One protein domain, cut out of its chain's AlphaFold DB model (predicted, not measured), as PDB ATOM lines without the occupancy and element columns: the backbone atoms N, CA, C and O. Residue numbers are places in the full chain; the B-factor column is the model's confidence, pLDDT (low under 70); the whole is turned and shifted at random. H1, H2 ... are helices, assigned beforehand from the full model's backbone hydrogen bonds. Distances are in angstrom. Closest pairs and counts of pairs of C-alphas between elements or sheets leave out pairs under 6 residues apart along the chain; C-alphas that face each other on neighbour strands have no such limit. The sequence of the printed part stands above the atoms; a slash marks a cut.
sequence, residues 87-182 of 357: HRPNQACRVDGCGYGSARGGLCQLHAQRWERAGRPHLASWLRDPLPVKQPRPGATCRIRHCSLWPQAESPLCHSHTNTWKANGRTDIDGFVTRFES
ATOM      1  N   HIS A  87      28.123 -24.206  -2.275       79.00
ATOM      2  CA  HIS A  87      28.008 -25.110  -3.424       79.00
ATOM      3  C   HIS A  87      27.769 -26.565  -3.021       79.00
ATOM      4  O   HIS A  87      27.555 -27.422  -3.876       79.00
ATOM      5  N   ARG A  88      27.792 -26.860  -1.717       77.31
ATOM      6  CA  ARG A  88      27.410 -28.178  -1.225       77.31
ATOM      7  C   ARG A  88      25.899 -28.355  -1.379       77.31
ATOM      8  O   ARG A  88      25.161 -27.394  -1.142       77.31
ATOM      9  N   PRO A  89      25.435 -29.568  -1.715       78.69
ATOM     10  CA  PRO A  89      24.017 -29.872  -1.707       78.69
ATOM     11  C   PRO A  89      23.432 -29.521  -0.343       78.69
ATOM     12  O   PRO A  89      23.936 -29.945   0.702       78.69
ATOM     13  N   ASN A  90      22.379 -28.711  -0.354       86.12
ATOM     14  CA  ASN A  90      21.583 -28.498   0.840       86.12
ATOM     15  C   ASN A  90      20.936 -29.834   1.232       86.12
ATOM     16  O   ASN A  90      20.548 -30.618   0.366       86.12
ATOM     17  N   GLN A  91      20.818 -30.083   2.535       89.62
ATOM     18  CA  GLN A  91      20.197 -31.306   3.043       89.62
ATOM     19  C   GLN A  91      18.760 -31.422   2.523       89.62
ATOM     20  O   GLN A  91      17.991 -30.464   2.630       89.62
ATOM     21  N   ALA A  92      18.403 -32.580   1.971       93.69
ATOM     22  CA  ALA A  92      17.044 -32.894   1.540       93.69
ATOM     23  C   ALA A  92      16.182 -33.363   2.724       93.69
ATOM     24  O   ALA A  92      16.685 -33.652   3.813       93.69
ATOM     25  N   CYS A  93      14.870 -33.418   2.521       94.88
ATOM     26  CA  CYS A  93      13.963 -34.080   3.442       94.88
ATOM     27  C   CYS A  93      14.321 -35.566   3.540       94.88
ATOM     28  O   CYS A  93      14.601 -36.210   2.536       94.88
ATOM     29  N   ARG A  94      14.270 -36.121   4.751       95.31
ATOM     30  CA  ARG A  94      14.500 -37.553   4.995       95.31
ATOM     31  C   ARG A  94      13.350 -38.458   4.546       95.31
ATOM     32  O   ARG A  94      13.504 -39.671   4.597       95.31
ATOM     33  N   VAL A  95      12.198 -37.887   4.195       94.38
ATOM     34  CA  VAL A  95      11.065 -38.648   3.657       94.38
ATOM     35  C   VAL A  95      11.393 -39.072   2.234       94.38
ATOM     36  O   VAL A  95      11.716 -38.221   1.405       94.38
ATOM     37  N   ASP A  96      11.276 -40.369   1.965       91.50
ATOM     38  CA  ASP A  96      11.528 -40.917   0.640       91.50
ATOM     39  C   ASP A  96      10.612 -40.282  -0.420       91.50
ATOM     40  O   ASP A  96       9.455 -39.941  -0.158       91.50
ATOM     41  N   GLY A  97      11.170 -40.015  -1.599       89.56
ATOM     42  CA  GLY A  97      10.487 -39.296  -2.681       89.56
ATOM     43  C   GLY A  97      10.211 -37.800  -2.436       89.56
ATOM     44  O   GLY A  97       9.658 -37.135  -3.312       89.56
ATOM     45  N   CYS A  98      10.586 -37.221  -1.288       93.38
ATOM     46  CA  CYS A  98      10.410 -35.789  -1.024       93.38
ATOM     47  C   CYS A  98      11.646 -34.979  -1.443       93.38
ATOM     48  O   CYS A  98      12.653 -34.951  -0.738       93.38
ATOM     49  N   GLY A  99      11.553 -34.232  -2.547       93.31
ATOM     50  CA  GLY A  99      12.656 -33.394  -3.039       93.31
ATOM     51  C   GLY A  99      12.815 -32.034  -2.345       93.31
ATOM     52  O   GLY A  99      13.688 -31.250  -2.716       93.31
ATOM     53  N   TYR A 100      11.990 -31.702  -1.347       94.94
ATOM     54  CA  TYR A 100      12.146 -30.452  -0.595       94.94
ATOM     55  C   TYR A 100      13.384 -30.467   0.306       94.94
ATOM     56  O   TYR A 100      13.765 -31.496   0.851       94.94
ATOM     57  N   GLY A 101      13.968 -29.290   0.541       93.00
ATOM     58  CA  GLY A 101      15.054 -29.124   1.509       93.00
ATOM     59  C   GLY A 101      14.622 -29.333   2.961       93.00
ATOM     60  O   GLY A 101      13.493 -29.006   3.341       93.00
ATOM     61  N   SER A 102      15.546 -29.824   3.783       93.38
ATOM     62  CA  SER A 102      15.387 -29.918   5.229       93.38
ATOM     63  C   SER A 102      15.328 -28.530   5.865       93.38
ATOM     64  O   SER A 102      16.135 -27.650   5.567       93.38
ATOM     65  N   ALA A 103      14.368 -28.349   6.767       88.06
ATOM     66  CA  ALA A 103      14.158 -27.125   7.522       88.06
ATOM     67  C   ALA A 103      14.273 -27.326   9.039       88.06
ATOM     68  O   ALA A 103      14.809 -26.462   9.728       88.06
ATOM     69  N   ARG A 104      13.779 -28.452   9.573       87.44
ATOM     70  CA  ARG A 104      13.862 -28.797  11.003       87.44
ATOM     71  C   ARG A 104      14.074 -30.296  11.170       87.44
ATOM     72  O   ARG A 104      13.316 -31.080  10.614       87.44
ATOM     73  N   GLY A 105      15.096 -30.695  11.928       86.50
ATOM     74  CA  GLY A 105      15.304 -32.099  12.319       86.50
ATOM     75  C   GLY A 105      15.417 -33.100  11.156       86.50
ATOM     76  O   GLY A 105      15.030 -34.254  11.308       86.50
ATOM     77  N   GLY A 106      15.896 -32.677   9.979       92.00
ATOM     78  CA  GLY A 106      15.953 -33.537   8.788       92.00
ATOM     79  C   GLY A 106      14.657 -33.583   7.962       92.00
ATOM     80  O   GLY A 106      14.627 -34.226   6.920       92.00
ATOM     81  N   LEU A 107      13.601 -32.872   8.363       94.81
ATOM     82  CA  LEU A 107      12.322 -32.803   7.647       94.81
ATOM     83  C   LEU A 107      12.154 -31.462   6.926       94.81
ATOM     84  O   LEU A 107      12.645 -30.434   7.400       94.81
ATOM     85  N   CYS A 108      11.439 -31.448   5.797       94.38
ATOM     86  CA  CYS A 108      10.999 -30.202   5.166       94.38
ATOM     87  C   CYS A 108       9.930 -29.500   6.020       94.38
ATOM     88  O   CYS A 108       9.357 -30.105   6.923       94.38
ATOM     89  N   GLN A 109       9.619 -28.233   5.725       92.38
ATOM     90  CA  GLN A 109       8.618 -27.461   6.483       92.38
ATOM     91  C   GLN A 109       7.257 -28.180   6.585       92.38
ATOM     92  O   GLN A 109       6.653 -28.216   7.652       92.38
ATOM     93  N   LEU A 110       6.794 -28.801   5.494       93.19
ATOM     94  CA  LEU A 110       5.495 -29.480   5.446       93.19
ATOM     95  C   LEU A 110       5.492 -30.785   6.256       93.19
ATOM     96  O   LEU A 110       4.563 -31.040   7.021       93.19
ATOM     97  N   HIS A 111       6.539 -31.603   6.119       95.44
ATOM     98  CA  HIS A 111       6.674 -32.846   6.880       95.44
ATOM     99  C   HIS A 111       6.938 -32.588   8.363       95.44
ATOM    100  O   HIS A 111       6.357 -33.277   9.192       95.44
ATOM    101  N   ALA A 112       7.716 -31.560   8.707       94.38
ATOM    102  CA  ALA A 112       7.924 -31.147  10.092       94.38
ATOM    103  C   ALA A 112       6.602 -30.752  10.766       94.38
ATOM    104  O   ALA A 112       6.302 -31.244  11.849       94.38
ATOM    105  N   GLN A 113       5.766 -29.946  10.100       93.88
ATOM    106  CA  GLN A 113       4.446 -29.577  10.625       93.88
ATOM    107  C   GLN A 113       3.524 -30.790  10.805       93.88
ATOM    108  O   GLN A 113       2.790 -30.867  11.785       93.88
ATOM    109  N   ARG A 114       3.542 -31.748   9.872       94.38
ATOM    110  CA  ARG A 114       2.736 -32.975   9.986       94.38
ATOM    111  C   ARG A 114       3.213 -33.875  11.119       94.38
ATOM    112  O   ARG A 114       2.387 -34.381  11.868       94.38
ATOM    113  N   TRP A 115       4.523 -34.035  11.264       94.94
ATOM    114  CA  TRP A 115       5.126 -34.780  12.365       94.94
ATOM    115  C   TRP A 115       4.803 -34.145  13.726       94.94
ATOM    116  O   TRP A 115       4.441 -34.848  14.666       94.94
ATOM    117  N   GLU A 116       4.847 -32.812  13.818       94.31
ATOM    118  CA  GLU A 116       4.430 -32.070  15.013       94.31
ATOM    119  C   GLU A 116       2.942 -32.287  15.331       94.31
ATOM    120  O   GLU A 116       2.610 -32.603  16.471       94.31
ATOM    121  N   ARG A 117       2.051 -32.197  14.333       94.12
ATOM    122  CA  ARG A 117       0.607 -32.454  14.507       94.12
ATOM    123  C   ARG A 117       0.283 -33.901  14.877       94.12
ATOM    124  O   ARG A 117      -0.717 -34.136  15.540       94.12
ATOM    125  N   ALA A 118       1.127 -34.851  14.482       92.56
ATOM    126  CA  ALA A 118       1.013 -36.254  14.873       92.56
ATOM    127  C   ALA A 118       1.492 -36.526  16.316       92.56
ATOM    128  O   ALA A 118       1.567 -37.682  16.719       92.56
ATOM    129  N   GLY A 119       1.856 -35.490  17.085       94.69
ATOM    130  CA  GLY A 119       2.317 -35.633  18.467       94.69
ATOM    131  C   GLY A 119       3.805 -35.961  18.600       94.69
ATOM    132  O   GLY A 119       4.221 -36.467  19.637       94.69
ATOM    133  N   ARG A 120       4.619 -35.674  17.572       93.31
ATOM    134  CA  ARG A 120       6.073 -35.931  17.552       93.31
ATOM    135  C   ARG A 120       6.451 -37.395  17.854       93.31
ATOM    136  O   ARG A 120       7.294 -37.644  18.718       93.31
ATOM    137  N   PRO A 121       5.869 -38.374  17.136       93.88
ATOM    138  CA  PRO A 121       6.206 -39.786  17.314       93.88
ATOM    139  C   PRO A 121       7.683 -40.056  16.995       93.88
ATOM    140  O   PRO A 121       8.355 -39.239  16.361       93.88
ATOM    141  N   HIS A 122       8.199 -41.229  17.373       94.19
ATOM    142  CA  HIS A 122       9.582 -41.602  17.066       94.19
ATOM    143  C   HIS A 122       9.889 -41.440  15.564       94.19
ATOM    144  O   HIS A 122       9.250 -42.063  14.711       94.19
ATOM    145  N   LEU A 123      10.875 -40.595  15.243       91.88
ATOM    146  CA  LEU A 123      11.091 -40.087  13.886       91.88
ATOM    147  C   LEU A 123      11.338 -41.205  12.868       91.88
ATOM    148  O   LEU A 123      10.750 -41.186  11.794       91.88
ATOM    149  N   ALA A 124      12.171 -42.197  13.201       92.31
ATOM    150  CA  ALA A 124      12.470 -43.292  12.275       92.31
ATOM    151  C   ALA A 124      11.226 -44.131  11.943       92.31
ATOM    152  O   ALA A 124      11.086 -44.604  10.822       92.31
ATOM    153  N   SER A 125      10.307 -44.280  12.901       92.19
ATOM    154  CA  SER A 125       9.052 -44.998  12.680       92.19
ATOM    155  C   SER A 125       8.111 -44.193  11.792       92.19
ATOM    156  O   SER A 125       7.532 -44.750  10.868       92.19
ATOM    157  N   TRP A 126       8.009 -42.887  12.039       93.81
ATOM    158  CA  TRP A 126       7.158 -41.980  11.269       93.81
ATOM    159  C   TRP A 126       7.613 -41.815   9.812       93.81
ATOM    160  O   TRP A 126       6.784 -41.705   8.916       93.81
ATOM    161  N   LEU A 127       8.926 -41.847   9.561       93.62
ATOM    162  CA  LEU A 127       9.497 -41.759   8.212       93.62
ATOM    163  C   LEU A 127       9.115 -42.929   7.292       93.62
ATOM    164  O   LEU A 127       9.289 -42.795   6.085       93.62
ATOM    165  N   ARG A 128       8.619 -44.051   7.833       90.81
ATOM    166  CA  ARG A 128       8.221 -45.223   7.036       90.81
ATOM    167  C   ARG A 128       6.893 -45.044   6.309       90.81
ATOM    168  O   ARG A 128       6.726 -45.629   5.249       90.81
ATOM    169  N   ASP A 129       5.983 -44.255   6.873       89.25
ATOM    170  CA  ASP A 129       4.664 -44.013   6.284       89.25
ATOM    171  C   ASP A 129       4.177 -42.570   6.533       89.25
ATOM    172  O   ASP A 129       3.216 -42.320   7.268       89.25
ATOM    173  N   PRO A 130       4.890 -41.557   6.006       86.62
ATOM    174  CA  PRO A 130       4.467 -40.176   6.122       86.62
ATOM    175  C   PRO A 130       3.441 -39.849   5.036       86.62
ATOM    176  O   PRO A 130       3.636 -40.143   3.858       86.62
ATOM    177  N   LEU A 131       2.396 -39.099   5.396       85.38
ATOM    178  CA  LEU A 131       1.467 -38.568   4.397       85.38
ATOM    179  C   LEU A 131       2.228 -37.784   3.298       85.38
ATOM    180  O   LEU A 131       3.122 -36.982   3.624       85.38
ATOM    181  N   PRO A 132       1.842 -37.912   2.014       86.81
ATOM    182  CA  PRO A 132       2.506 -37.249   0.892       86.81
ATOM    183  C   PRO A 132       2.233 -35.742   0.871       86.81
ATOM    184  O   PRO A 132       1.119 -35.277   1.142       86.81
ATOM    185  N   VAL A 133       3.264 -34.946   0.593       90.44
ATOM    186  CA  VAL A 133       3.168 -33.480   0.487       90.44
ATOM    187  C   VAL A 133       2.963 -33.061  -0.967       90.44
ATOM    188  O   VAL A 133       3.349 -33.787  -1.880       90.44
ATOM    189  N   LYS A 134       2.366 -31.883  -1.187       89.94
ATOM    190  CA  LYS A 134       2.183 -31.330  -2.536       89.94
ATOM    191  C   LYS A 134       3.545 -31.181  -3.215       89.94
ATOM    192  O   LYS A 134       4.413 -30.502  -2.678       89.94
ATOM    193  N   GLN A 135       3.706 -31.806  -4.374       90.56
ATOM    194  CA  GLN A 135       4.926 -31.740  -5.176       90.56
ATOM    195  C   GLN A 135       4.860 -30.549  -6.150       90.56
ATOM    196  O   GLN A 135       3.757 -30.121  -6.517       90.56
ATOM    197  N   PRO A 136       6.004 -29.971  -6.556       90.94
ATOM    198  CA  PRO A 136       6.034 -28.978  -7.623       90.94
ATOM    199  C   PRO A 136       5.752 -29.632  -8.986       90.94
ATOM    200  O   PRO A 136       5.584 -30.847  -9.089       90.94
ATOM    201  N   ARG A 137       5.704 -28.824 -10.054       88.75
ATOM    202  CA  ARG A 137       5.586 -29.352 -11.423       88.75
ATOM    203  C   ARG A 137       6.722 -30.357 -11.702       88.75
ATOM    204  O   ARG A 137       7.841 -30.115 -11.242       88.75
ATOM    205  N   PRO A 138       6.470 -31.443 -12.454       88.56
ATOM    206  CA  PRO A 138       7.517 -32.385 -12.838       88.56
ATOM    207  C   PRO A 138       8.724 -31.666 -13.453       88.56
ATOM    208  O   PRO A 138       8.562 -30.759 -14.267       88.56
ATOM    209  N   GLY A 139       9.930 -32.038 -13.021       87.00
ATOM    210  CA  GLY A 139      11.183 -31.417 -13.467       87.00
ATOM    211  C   GLY A 139      11.540 -30.082 -12.798       87.00
ATOM    212  O   GLY A 139      12.618 -29.557 -13.057       87.00
ATOM    213  N   ALA A 140      10.695 -29.530 -11.920       90.94
ATOM    214  CA  ALA A 140      11.009 -28.286 -11.225       90.94
ATOM    215  C   ALA A 140      12.141 -28.470 -10.201       90.94
ATOM    216  O   ALA A 140      12.006 -29.192  -9.209       90.94
ATOM    217  N   THR A 141      13.233 -27.743 -10.404       93.75
ATOM    218  CA  THR A 141      14.388 -27.690  -9.504       93.75
ATOM    219  C   THR A 141      14.675 -26.253  -9.085       93.75
ATOM    220  O   THR A 141      14.183 -25.288  -9.672       93.75
ATOM    221  N   CYS A 142      15.433 -26.100  -8.003       94.38
ATOM    222  CA  CYS A 142      15.937 -24.806  -7.570       94.38
ATOM    223  C   CYS A 142      16.751 -24.161  -8.696       94.38
ATOM    224  O   CYS A 142      17.634 -24.795  -9.261       94.38
ATOM    225  N   ARG A 143      16.552 -22.863  -8.933       94.75
ATOM    226  CA  ARG A 143      17.270 -22.115  -9.979       94.75
ATOM    227  C   ARG A 143      18.790 -21.991  -9.778       94.75
ATOM    228  O   ARG A 143      19.480 -21.520 -10.667       94.75
ATOM    229  N   ILE A 144      19.316 -22.414  -8.629       92.12
ATOM    230  CA  ILE A 144      20.762 -22.488  -8.399       92.12
ATOM    231  C   ILE A 144      21.266 -23.774  -9.058       92.12
ATOM    232  O   ILE A 144      20.883 -24.859  -8.620       92.12
ATOM    233  N   ARG A 145      22.143 -23.661 -10.060       89.00
ATOM    234  CA  ARG A 145      22.579 -24.739 -10.970       89.00
ATOM    235  C   ARG A 145      23.030 -26.021 -10.274       89.00
ATOM    236  O   ARG A 145      22.787 -27.119 -10.756       89.00
ATOM    237  N   HIS A 146      23.688 -25.891  -9.125       86.12
ATOM    238  CA  HIS A 146      24.239 -27.010  -8.352       86.12
ATOM    239  C   HIS A 146      23.307 -27.481  -7.224       86.12
ATOM    240  O   HIS A 146      23.740 -28.200  -6.324       86.12
ATOM    241  N   CYS A 147      22.036 -27.072  -7.232       90.62
ATOM    242  CA  CYS A 147      21.037 -27.430  -6.229       90.62
ATOM    243  C   CYS A 147      19.888 -28.229  -6.850       90.62
ATOM    244  O   CYS A 147      19.041 -27.685  -7.547       90.62
ATOM    245  N   SER A 148      19.798 -29.510  -6.502       91.56
ATOM    246  CA  SER A 148      18.757 -30.424  -6.993       91.56
ATOM    247  C   SER A 148      17.442 -30.379  -6.206       91.56
ATOM    248  O   SER A 148      16.490 -31.069  -6.558       91.56
ATOM    249  N   LEU A 149      17.366 -29.584  -5.133       94.75
ATOM    250  CA  LEU A 149      16.164 -29.495  -4.303       94.75
ATOM    251  C   LEU A 149      15.003 -28.827  -5.039       94.75
ATOM    252  O   LEU A 149      15.201 -27.898  -5.823       94.75
ATOM    253  N   TRP A 150      13.786 -29.221  -4.686       95.62
ATOM    254  CA  TRP A 150      12.562 -28.606  -5.180       95.62
ATOM    255  C   TRP A 150      12.403 -27.146  -4.724       95.62
ATOM    256  O   TRP A 150      12.725 -26.812  -3.571       95.62
ATOM    257  N   PRO A 151      11.872 -26.272  -5.601       94.19
ATOM    258  CA  PRO A 151      11.536 -24.895  -5.261       94.19
ATOM    259  C   PRO A 151      10.365 -24.830  -4.272       94.19
ATOM    260  O   PRO A 151       9.462 -25.669  -4.306       94.19
ATOM    261  N   GLN A 152      10.371 -23.841  -3.372       87.81
ATOM    262  CA  GLN A 152       9.335 -23.696  -2.347       87.81
ATOM    263  C   GLN A 152       8.279 -22.652  -2.731       87.81
ATOM    264  O   GLN A 152       8.596 -21.473  -2.893       87.81
ATOM    265  N   ALA A 153       7.008 -23.069  -2.713       83.44
ATOM    266  CA  ALA A 153       5.853 -22.220  -3.011       83.44
ATOM    267  C   ALA A 153       5.994 -21.545  -4.390       83.44
ATOM    268  O   ALA A 153       6.257 -22.233  -5.370       83.44
ATOM    269  N   GLU A 154       5.817 -20.226  -4.463       84.50
ATOM    270  CA  GLU A 154       5.962 -19.436  -5.693       84.50
ATOM    271  C   GLU A 154       7.415 -19.022  -5.977       84.50
ATOM    272  O   GLU A 154       7.708 -18.444  -7.019       84.50
ATOM    273  N   SER A 155       8.350 -19.302  -5.062       90.00
ATOM    274  CA  SER A 155       9.754 -18.956  -5.271       90.00
ATOM    275  C   SER A 155      10.414 -19.944  -6.235       90.00
ATOM    276  O   SER A 155      10.263 -21.148  -6.041       90.00
ATOM    277  N   PRO A 156      11.247 -19.489  -7.189       93.44
ATOM    278  CA  PRO A 156      12.055 -20.374  -8.034       93.44
ATOM    279  C   PRO A 156      13.247 -21.004  -7.283       93.44
ATOM    280  O   PRO A 156      14.088 -21.677  -7.879       93.44
ATOM    281  N   LEU A 157      13.360 -20.774  -5.971       94.50
ATOM    282  CA  LEU A 157      14.447 -21.236  -5.117       94.50
ATOM    283  C   LEU A 157      13.939 -22.238  -4.068       94.50
ATOM    284  O   LEU A 157      12.787 -22.197  -3.627       94.50
ATOM    285  N   CYS A 158      14.813 -23.150  -3.634       94.06
ATOM    286  CA  CYS A 158      14.524 -24.050  -2.516       94.06
ATOM    287  C   CYS A 158      14.479 -23.284  -1.183       94.06
ATOM    288  O   CYS A 158      14.970 -22.161  -1.087       94.06
ATOM    289  N   HIS A 159      13.961 -23.911  -0.120       91.31
ATOM    290  CA  HIS A 159      13.800 -23.274   1.197       91.31
ATOM    291  C   HIS A 159      15.054 -22.524   1.686       91.31
ATOM    292  O   HIS A 159      14.976 -21.354   2.066       91.31
ATOM    293  N   SER A 160      16.220 -23.175   1.638       91.50
ATOM    294  CA  SER A 160      17.479 -22.592   2.114       91.50
ATOM    295  C   SER A 160      17.914 -21.387   1.281       91.50
ATOM    296  O   SER A 160      18.251 -20.349   1.848       91.50
ATOM    297  N   HIS A 161      17.852 -21.484  -0.050       93.06
ATOM    298  CA  HIS A 161      18.216 -20.373  -0.932       93.06
ATOM    299  C   HIS A 161      17.207 -19.228  -0.867       93.06
ATOM    300  O   HIS A 161      17.620 -18.074  -0.867       93.06
ATOM    301  N   THR A 162      15.918 -19.515  -0.691       93.19
ATOM    302  CA  THR A 162      14.894 -18.497  -0.430       93.19
ATOM    303  C   THR A 162      15.186 -17.728   0.856       93.19
ATOM    304  O   THR A 162      15.056 -16.506   0.883       93.19
ATOM    305  N   ASN A 163      15.617 -18.407   1.922       91.38
ATOM    306  CA  ASN A 163      16.004 -17.737   3.165       91.38
ATOM    307  C   ASN A 163      17.267 -16.888   2.981       91.38
ATOM    308  O   ASN A 163      17.312 -15.759   3.463       91.38
ATOM    309  N   THR A 164      18.272 -17.390   2.255       90.69
ATOM    310  CA  THR A 164      19.474 -16.605   1.936       90.69
ATOM    311  C   THR A 164      19.136 -15.376   1.097       90.69
ATOM    312  O   THR A 164      19.571 -14.281   1.435       90.69
ATOM    313  N   TRP A 165      18.321 -15.522   0.057       93.38
ATOM    314  CA  TRP A 165      17.853 -14.418  -0.779       93.38
ATOM    315  C   TRP A 165      17.101 -13.356   0.039       93.38
ATOM    316  O   TRP A 165      17.402 -12.166  -0.058       93.38
ATOM    317  N   LYS A 166      16.199 -13.780   0.936       91.62
ATOM    318  CA  LYS A 166      15.507 -12.878   1.873       91.62
ATOM    319  C   LYS A 166      16.474 -12.137   2.797       91.62
ATOM    320  O   LYS A 166      16.312 -10.939   2.992       91.62
ATOM    321  N   ALA A 167      17.473 -12.833   3.341       88.75
ATOM    322  CA  ALA A 167      18.487 -12.234   4.209       88.75
ATOM    323  C   ALA A 167      19.404 -11.242   3.469       88.75
ATOM    324  O   ALA A 167      19.946 -10.339   4.092       88.75
ATOM    325  N   ASN A 168      19.543 -11.378   2.146       86.00
ATOM    326  CA  ASN A 168      20.289 -10.452   1.289       86.00
ATOM    327  C   ASN A 168      19.399  -9.331   0.714       86.00
ATOM    328  O   ASN A 168      19.717  -8.761  -0.322       86.00
ATOM    329  N   GLY A 169      18.273  -9.018   1.363       90.88
ATOM    330  CA  GLY A 169      17.444  -7.867   0.998       90.88
ATOM    331  C   GLY A 169      16.496  -8.089  -0.180       90.88
ATOM    332  O   GLY A 169      15.922  -7.119  -0.659       90.88
ATOM    333  N   ARG A 170      16.279  -9.340  -0.619       90.38
ATOM    334  CA  ARG A 170      15.329  -9.683  -1.699       90.38
ATOM    335  C   ARG A 170      15.629  -8.954  -3.014       90.38
ATOM    336  O   ARG A 170      14.734  -8.404  -3.647       90.38
ATOM    337  N   THR A 171      16.898  -8.961  -3.411       90.50
ATOM    338  CA  THR A 171      17.345  -8.437  -4.710       90.50
ATOM    339  C   THR A 171      16.642  -9.127  -5.879       90.50
ATOM    340  O   THR A 171      15.979 -10.148  -5.701       90.50
ATOM    341  N   ASP A 172      16.840  -8.628  -7.098       94.00
ATOM    342  CA  ASP A 172      16.502  -9.390  -8.300       94.00
ATOM    343  C   ASP A 172      17.026 -10.842  -8.214       94.00
ATOM    344  O   ASP A 172      18.121 -11.099  -7.695       94.00
ATOM    345  N   ILE A 173      16.205 -11.793  -8.666       91.94
ATOM    346  CA  ILE A 173      16.488 -13.226  -8.536       91.94
ATOM    347  C   ILE A 173      17.640 -13.629  -9.450       91.94
ATOM    348  O   ILE A 173      18.471 -14.436  -9.036       91.94
ATOM    349  N   ASP A 174      17.733 -13.065 -10.649       92.75
ATOM    350  CA  ASP A 174      18.733 -13.461 -11.644       92.75
ATOM    351  C   ASP A 174      20.111 -12.932 -11.243       92.75
ATOM    352  O   ASP A 174      21.102 -13.671 -11.246       92.75
ATOM    353  N   GLY A 175      20.157 -11.691 -10.759       90.31
ATOM    354  CA  GLY A 175      21.320 -11.102 -10.110       90.31
ATOM    355  C   GLY A 175      21.730 -11.859  -8.845       90.31
ATOM    356  O   GLY A 175      22.919 -12.113  -8.640       90.31
ATOM    357  N   PHE A 176      20.770 -12.289  -8.016       91.38
ATOM    358  CA  PHE A 176      21.062 -13.126  -6.849       91.38
ATOM    359  C   PHE A 176      21.671 -14.472  -7.249       91.38
ATOM    360  O   PHE A 176      22.696 -14.844  -6.685       91.38
ATOM    361  N   VAL A 177      21.075 -15.189  -8.208       91.81
ATOM    362  CA  VAL A 177      21.565 -16.489  -8.700       91.81
ATOM    363  C   VAL A 177      22.983 -16.339  -9.244       91.81
ATOM    364  O   VAL A 177      23.883 -17.039  -8.784       91.81
ATOM    365  N   THR A 178      23.208 -15.357 -10.121       89.25
ATOM    366  CA  THR A 178      24.526 -15.066 -10.707       89.25
ATOM    367  C   THR A 178      25.571 -14.802  -9.623       89.25
ATOM    368  O   THR A 178      26.624 -15.442  -9.580       89.25
ATOM    369  N   ARG A 179      25.263 -13.913  -8.671       84.12
ATOM    370  CA  ARG A 179      26.159 -13.598  -7.550       84.12
ATOM    371  C   ARG A 179      26.380 -14.805  -6.641       84.12
ATOM    372  O   ARG A 179      27.485 -15.002  -6.136       84.12
ATOM    373  N   PHE A 180      25.355 -15.613  -6.398       85.50
ATOM    374  CA  PHE A 180      25.463 -16.785  -5.538       85.50
ATOM    375  C   PHE A 180      26.373 -17.847  -6.161       85.50
ATOM    376  O   PHE A 180      27.202 -18.418  -5.451       85.50
ATOM    377  N   GLU A 181      26.264 -18.063  -7.470       85.00
ATOM    378  CA  GLU A 181      27.054 -19.030  -8.239       85.00
ATOM    379  C   GLU A 181      28.475 -18.566  -8.565       85.00
ATOM    380  O   GLU A 181      29.325 -19.410  -8.871       85.00
ATOM    381  N   SER A 182      28.743 -17.259  -8.473       79.69
ATOM    382  CA  SER A 182      30.083 -16.697  -8.657       79.69
ATOM    383  C   SER A 182      31.101 -17.376  -7.731       79.69
ATOM    384  O   SER A 182      30.838 -17.628  -6.551       79.69
TER     385      SER A 182
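Overview. This is residues 87 to 182 of the 357 residues of the protein "Putative transposase" of Mycolicibacterium smegmatis (strain MKD8) (UniProt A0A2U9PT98). This model has little regular structure: loops make most of an elongated body, with short helices H1 and H2 toward one end and H3 and H4 toward the other. The printed part has 96 residues, 31 of them in four named helices, H1 to H4 in order, with no named strand; the class is all helix. It is compact, radius of gyration of the C-alphas 14.3 A, spanning 42 by 26 by 24 A.

Arrangement. Past residues 87 to 108, a stretch with no named element, look at H1, residues 109 to 117, and H2, residues 123 to 126: they are close but not clearly touching, closest C-alphas Trp 115 and Trp 126, 7.6 A. H3, residues 159 to 167, and H4, residues 173 to 181, are likewise close but not clearly touching, closest C-alphas Trp 165 and Phe 176, 7.0 A, about perpendicular at 76 degrees. H2 and H3 are apart. In H1, H3 and H4 every O i to N i+4 pair is within hydrogen-bond range; H2 is too short for one.

Along the chain. Find C-alpha 109 at (8.618, -27.461, 6.483); H1 runs 12.4 A from there. H2 measures 5.1 A, H3 12.4 A. H4, 12.1 A, ends at C-alpha 181, (27.054, -19.030, -8.239).

Size, cuts and confidence. The C-alphas of Gly 119 and Ser 182 are farthest apart, 43.2 A. The link H2 to H3 is long, 32 residues; the printed part has no cut, and no printed residue is under 70 in pLDDT.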